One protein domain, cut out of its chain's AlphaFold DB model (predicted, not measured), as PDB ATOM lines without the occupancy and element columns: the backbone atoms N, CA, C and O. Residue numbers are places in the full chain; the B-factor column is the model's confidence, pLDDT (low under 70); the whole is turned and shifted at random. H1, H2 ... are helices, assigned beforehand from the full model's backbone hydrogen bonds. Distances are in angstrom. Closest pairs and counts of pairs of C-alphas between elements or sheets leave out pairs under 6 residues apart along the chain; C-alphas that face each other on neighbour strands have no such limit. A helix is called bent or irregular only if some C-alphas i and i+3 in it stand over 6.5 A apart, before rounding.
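AT A GLANCE: This is residues 96 to 143 of the 194 residues of the protein "Hypothetical protein" of Rotaria sordida (UniProt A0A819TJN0). Two helices, offset along one long axis, are joined by a wide loop: H1 runs toward the middle, residues 116 to 126 fold back, and H2 starts again beside the later half of H1 and runs on toward the other end. Residues 96 to 105 of H1 stick out at one end and residues 138 to 143 at the other, with a small body between them. The printed part has 48 residues, with two named helices in the order H1, H2 and no named strand; the class is all helix. The whole is loose, with a radius of gyration of the C-alphas of 12.3 A, and elongated, spanning 41 by 24 by 17 A.

HOW THE PARTS SIT: H1, residues 96 to 115, is the longest helix. H2, residues 127 to 142, and H1 are near each other: no pair of their C-alphas is within 8 A, but 8 pairs are within 10 A. The link between them, 11 residues, is long. Residues 96 to 105, which belong to H1, stand free. Residues 138 to 143, of which 138 to 142 belong to H2, stand free too. In H1 and H2 every O i to N i+4 pair is within hydrogen-bond range.

IN THESE COORDINATES: H1 has 20 residues and measures 28.5 A from C-alpha 96 at (78.256, 33.863, 117.325) to C-alpha 115 at (67.270, 23.506, 141.512). H2 has 16 residues and measures 22.5 A from its first to its last C-alpha, beginning with C-alpha 127 at (73.383, 16.424, 126.915). Neither helix is bent.

THE WHOLE: The two C-alphas farthest apart are those of Glu 96 and Ile 143, at 41.1 A. Without the stretches that stand free, the body has 32 residues and spans 19 by 17 by 16 A. The printed part has no cut. Its mean pLDDT is 76.2; residues 117 to 122, 124 and 142 to 143 are under 70.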
ATOM      1  N   GLU A  96      78.052  33.410 115.941       90.56
ATOM      2  CA  GLU A  96      78.256  33.863 117.325       90.56
ATOM      3  C   GLU A  96      76.932  34.028 118.091       90.56
ATOM      4  O   GLU A  96      76.814  33.584 119.229       90.56
ATOM      5  N   MET A  97      75.897  34.594 117.454       85.12
ATOM      6  CA  MET A  97      74.572  34.738 118.073       85.12
ATOM      7  C   MET A  97      73.904  33.382 118.334       85.12
ATOM      8  O   MET A  97      73.165  33.221 119.309       85.12
ATOM      9  N   ILE A  98      74.147  32.399 117.463       86.06
ATOM     10  CA  ILE A  98      73.632  31.037 117.625       86.06
ATOM     11  C   ILE A  98      74.358  30.346 118.785       86.06
ATOM     12  O   ILE A  98      73.703  29.775 119.656       86.06
ATOM     13  N   GLU A  99      75.686  30.440 118.841       88.50
ATOM     14  CA  GLU A  99      76.504  29.871 119.918       88.50
ATOM     15  C   GLU A  99      76.160  30.475 121.285       88.50
ATOM     16  O   GLU A  99      76.028  29.742 122.270       88.50
ATOM     17  N   GLU A 100      75.941  31.790 121.348       89.56
ATOM     18  CA  GLU A 100      75.500  32.479 122.561       89.56
ATOM     19  C   GLU A 100      74.123  31.973 123.016       89.56
ATOM     20  O   GLU A 100      73.930  31.650 124.192       89.56
ATOM     21  N   SER A 101      73.175  31.844 122.084       90.31
ATOM     22  CA  SER A 101      71.827  31.344 122.372       90.31
ATOM     23  C   SER A 101      71.850  29.904 122.900       90.31
ATOM     24  O   SER A 101      71.225  29.606 123.921       90.31
ATOM     25  N   ILE A 102      72.635  29.025 122.266       89.38
ATOM     26  CA  ILE A 102      72.816  27.631 122.696       89.38
ATOM     27  C   ILE A 102      73.456  27.577 124.088       89.38
ATOM     28  O   ILE A 102      72.959  26.876 124.972       89.38
ATOM     29  N   SER A 103      74.516  28.354 124.318       87.38
ATOM     30  CA  SER A 103      75.220  28.400 125.606       87.38
ATOM     31  C   SER A 103      74.305  28.882 126.733       87.38
ATOM     32  O   SER A 103      74.285  28.309 127.827       87.38
ATOM     33  N   LYS A 104      73.485  29.900 126.456       88.69
ATOM     34  CA  LYS A 104      72.494  30.428 127.396       88.69
ATOM     35  C   LYS A 104      71.412  29.398 127.716       88.69
ATOM     36  O   LYS A 104      71.070  29.218 128.885       88.69
ATOM     37  N   ALA A 105      70.895  28.697 126.706       86.06
ATOM     38  CA  ALA A 105      69.914  27.633 126.899       86.06
ATOM     39  C   ALA A 105      70.479  26.486 127.755       86.06
ATOM     40  O   ALA A 105      69.827  26.049 128.704       86.06
ATOM     41  N   TYR A 106      71.717  26.063 127.488       84.56
ATOM     42  CA  TYR A 106      72.401  25.019 128.253       84.56
ATOM     43  C   TYR A 106      72.632  25.420 129.717       84.56
ATOM     44  O   TYR A 106      72.361  24.638 130.632       84.56
ATOM     45  N   SER A 107      73.077  26.659 129.958       83.25
ATOM     46  CA  SER A 107      73.269  27.193 131.311       83.25
ATOM     47  C   SER A 107      71.957  27.222 132.102       83.25
ATOM     48  O   SER A 107      71.918  26.783 133.254       83.25
ATOM     49  N   ASN A 108      70.863  27.656 131.468       83.81
ATOM     50  CA  ASN A 108      69.539  27.668 132.087       83.81
ATOM     51  C   ASN A 108      69.052  26.255 132.438       83.81
ATOM     52  O   ASN A 108      68.553  26.044 133.544       83.81
ATOM     53  N   ALA A 109      69.224  25.289 131.530       79.31
ATOM     54  CA  ALA A 109      68.865  23.894 131.772       79.31
ATOM     55  C   ALA A 109      69.678  23.294 132.932       79.31
ATOM     56  O   ALA A 109      69.112  22.686 133.837       79.31
ATOM     57  N   SER A 110      70.989  23.545 132.958       75.50
ATOM     58  CA  SER A 110      71.876  23.095 134.038       75.50
ATOM     59  C   SER A 110      71.451  23.668 135.392       75.50
ATOM     60  O   SER A 110      71.371  22.942 136.380       75.50
ATOM     61  N   ARG A 111      71.115  24.966 135.437       78.81
ATOM     62  CA  ARG A 111      70.620  25.618 136.655       78.81
ATOM     63  C   ARG A 111      69.322  24.979 137.148       78.81
ATOM     64  O   ARG A 111      69.225  24.662 138.329       78.81
ATOM     65  N   LEU A 112      68.367  24.746 136.248       80.06
ATOM     66  CA  LEU A 112      67.098  24.101 136.584       80.06
ATOM     67  C   LEU A 112      67.318  22.692 137.157       80.06
ATOM     68  O   LEU A 112      66.714  22.331 138.159       80.06
ATOM     69  N   MET A 113      68.226  21.909 136.572       71.75
ATOM     70  CA  MET A 113      68.548  20.563 137.063       71.75
ATOM     71  C   MET A 113      69.138  20.576 138.483       71.75
ATOM     72  O   MET A 113      68.790  19.714 139.296       71.75
ATOM     73  N   CYS A 114      69.979  21.566 138.805       72.56
ATOM     74  CA  CYS A 114      70.467  21.788 140.168       72.56
ATOM     75  C   CYS A 114      69.329  22.176 141.127       72.56
ATOM     76  O   CYS A 114      69.266  21.659 142.240       72.56
ATOM     77  N   GLU A 115      68.413  23.053 140.703       75.75
ATOM     78  CA  GLU A 115      67.270  23.506 141.512       75.75
ATOM     79  C   GLU A 115      66.282  22.372 141.828       75.75
ATOM     80  O   GLU A 115      65.781  22.287 142.949       75.75
ATOM     81  N   VAL A 116      66.048  21.452 140.886       73.81
ATOM     82  CA  VAL A 116      65.169  20.281 141.082       73.81
ATOM     83  C   VAL A 116      65.862  19.172 141.900       73.81
ATOM     84  O   VAL A 116      65.292  18.107 142.131       73.81
ATOM     85  N   ASN A 117      67.075  19.422 142.413       66.00
ATOM     86  CA  ASN A 117      67.828  18.501 143.269       66.00
ATOM     87  C   ASN A 117      68.060  17.129 142.599       66.00
ATOM     88  O   ASN A 117      68.172  16.100 143.268       66.00
ATOM     89  N   LEU A 118      68.110  17.113 141.259       58.22
ATOM     90  CA  LEU A 118      68.311  15.901 140.461       58.22
ATOM     91  C   LEU A 118      69.771  15.423 140.502       58.22
ATOM     92  O   LEU A 118      70.042  14.286 140.130       58.22
ATOM     93  N   TYR A 119      70.693  16.262 140.988       59.47
ATOM     94  CA  TYR A 119      72.118  15.963 141.100       59.47
ATOM     95  C   TYR A 119      72.707  16.477 142.420       59.47
ATOM     96  O   TYR A 119      72.660  17.668 142.709       59.47
ATOM     97  N   GLN A 120      73.312  15.574 143.200       58.97
ATOM     98  CA  GLN A 120      74.107  15.904 144.398       58.97
ATOM     99  C   GLN A 120      75.625  15.915 144.132       58.97
ATOM    100  O   GLN A 120      76.403  16.278 145.010       58.97
ATOM    101  N   HIS A 121      76.064  15.537 142.927       55.75
ATOM    102  CA  HIS A 121      77.476  15.482 142.551       55.75
ATOM    103  C   HIS A 121      77.781  16.550 141.494       55.75
ATOM    104  O   HIS A 121      77.066  16.661 140.506       55.75
ATOM    105  N   HIS A 122      78.828  17.347 141.725       56.91
ATOM    106  CA  HIS A 122      79.236  18.539 140.963       56.91
ATOM    107  C   HIS A 122      79.697  18.302 139.505       56.91
ATOM    108  O   HIS A 122      80.415  19.133 138.953       56.91
ATOM    109  N   GLU A 123      79.304  17.205 138.864       71.25
ATOM    110  CA  GLU A 123      79.633  16.933 137.465       71.25
ATOM    111  C   GLU A 123      78.386  17.102 136.601       71.25
ATOM    112  O   GLU A 123      77.359  16.462 136.829       71.25
ATOM    113  N   ILE A 124      78.472  18.004 135.619       68.44
ATOM    114  CA  ILE A 124      77.381  18.256 134.680       68.44
ATOM    115  C   ILE A 124      77.326  17.067 133.708       68.44
ATOM    116  O   ILE A 124      78.313  16.820 133.009       68.44
ATOM    117  N   PRO A 125      76.214  16.314 133.649       70.81
ATOM    118  CA  PRO A 125      76.082  15.191 132.731       70.81
ATOM    119  C   PRO A 125      76.086  15.652 131.261       70.81
ATOM    120  O   PRO A 125      75.713  16.792 130.952       70.81
ATOM    121  N   PRO A 126      76.479  14.769 130.329       81.12
ATOM    122  CA  PRO A 126      76.385  15.052 128.905       81.12
ATOM    123  C   PRO A 126      74.912  15.231 128.471       81.12
ATOM    124  O   PRO A 126      73.971  14.815 129.154       81.12
ATOM    125  N   LEU A 127      74.703  15.943 127.358       72.81
ATOM    126  CA  LEU A 127      73.383  16.424 126.915       72.81
ATOM    127  C   LEU A 127      72.369  15.295 126.665       72.81
ATOM    128  O   LEU A 127      71.178  15.449 126.935       72.81
ATOM    129  N   ASP A 128      72.848  14.168 126.157       77.94
ATOM    130  CA  ASP A 128      72.084  12.941 125.950       77.94
ATOM    131  C   ASP A 128      71.520  12.389 127.265       77.94
ATOM    132  O   ASP A 128      70.331  12.070 127.346       77.94
ATOM    133  N   GLU A 129      72.333  12.364 128.322       80.69
ATOM    134  CA  GLU A 129      71.908  11.895 129.640       80.69
ATOM    135  C   GLU A 129      70.918  12.870 130.298       80.69
ATOM    136  O   GLU A 129      69.921  12.438 130.884       80.69
ATOM    137  N   MET A 130      71.107  14.183 130.127       75.38
ATOM    138  CA  MET A 130      70.124  15.180 130.579       75.38
ATOM    139  C   MET A 130      68.764  15.003 129.901       75.38
ATOM    140  O   MET A 130      67.732  15.028 130.573       75.38
ATOM    141  N   SER A 131      68.757  14.788 128.583       78.50
ATOM    142  CA  SER A 131      67.534  14.550 127.808       78.50
ATOM    143  C   SER A 131      66.796  13.297 128.294       78.50
ATOM    144  O   SER A 131      65.577  13.311 128.507       78.50
ATOM    145  N   ARG A 132      67.546  12.222 128.561       84.25
ATOM    146  CA  ARG A 132      67.011  10.964 129.091       84.25
ATOM    147  C   ARG A 132      66.370  11.147 130.468       84.25
ATOM    148  O   ARG A 132      65.257  10.669 130.690       84.25
ATOM    149  N   LEU A 133      67.038  11.849 131.384       80.31
ATOM    150  CA  LEU A 133      66.529  12.093 132.738       80.31
ATOM    151  C   LEU A 133      65.299  13.003 132.748       80.31
ATOM    152  O   LEU A 133      64.345  12.717 133.472       80.31
ATOM    153  N   ALA A 134      65.291  14.057 131.929       76.38
ATOM    154  CA  ALA A 134      64.133  14.936 131.779       76.38
ATOM    155  C   ALA A 134      62.909  14.164 131.264       76.38
ATOM    156  O   ALA A 134      61.826  14.269 131.838       76.38
ATOM    157  N   SER A 135      63.103  13.314 130.249       76.69
ATOM    158  CA  SER A 135      62.045  12.451 129.705       76.69
ATOM    159  C   SER A 135      61.480  11.501 130.767       76.69
ATOM    160  O   SER A 135      60.268  11.341 130.879       76.69
ATOM    161  N   LEU A 136      62.345  10.917 131.602       80.06
ATOM    162  CA  LEU A 136      61.938  10.010 132.679       80.06
ATOM    163  C   LEU A 136      61.146  10.731 133.784       80.06
ATOM    164  O   LEU A 136      60.211  10.160 134.342       80.06
ATOM    165  N   GLN A 137      61.482  11.988 134.089       73.81
ATOM    166  CA  GLN A 137      60.720  12.802 135.043       73.81
ATOM    167  C   GLN A 137      59.360  13.225 134.489       73.81
ATOM    168  O   GLN A 137      58.371  13.143 135.212       73.81
ATOM    169  N   LEU A 138      59.289  13.623 133.215       74.62
ATOM    170  CA  LEU A 138      58.013  13.927 132.562       74.62
ATOM    171  C   LEU A 138      57.098  12.701 132.560       74.62
ATOM    172  O   LEU A 138      55.960  12.805 132.997       74.62
ATOM    173  N   GLN A 139      57.629  11.522 132.224       75.69
ATOM    174  CA  GLN A 139      56.879  10.266 132.295       75.69
ATOM    175  C   GLN A 139      56.411   9.944 133.723       75.69
ATOM    176  O   GLN A 139      55.301   9.461 133.924       75.69
ATOM    177  N   LYS A 140      57.237  10.224 134.740       76.94
ATOM    178  CA  LYS A 140      56.860  10.041 136.150       76.94
ATOM    179  C   LYS A 140      55.728  10.985 136.574       76.94
ATOM    180  O   LYS A 140      54.906  10.598 137.401       76.94
ATOM    181  N   LEU A 141      55.695  12.203 136.035       70.69
ATOM    182  CA  LEU A 141      54.628  13.177 136.279       70.69
ATOM    183  C   LEU A 141      53.340  12.809 135.525       70.69
ATOM    184  O   LEU A 141      52.254  12.960 136.077       70.69
ATOM    185  N   GLU A 142      53.456  12.231 134.328       60.94
ATOM    186  CA  GLU A 142      52.327  11.780 133.496       60.94
ATOM    187  C   GLU A 142      51.548  10.586 134.087       60.94
ATOM    188  O   GLU A 142      50.434  10.285 133.663       60.94
ATOM    189  N   ILE A 143      52.074   9.935 135.132       53.50
ATOM    190  CA  ILE A 143      51.364   8.876 135.874       53.50
ATOM    191  C   ILE A 143      50.311   9.457 136.845       53.50
ATOM    192  O   ILE A 143      49.500   8.709 137.389       53.50
TER     193      ILE A 143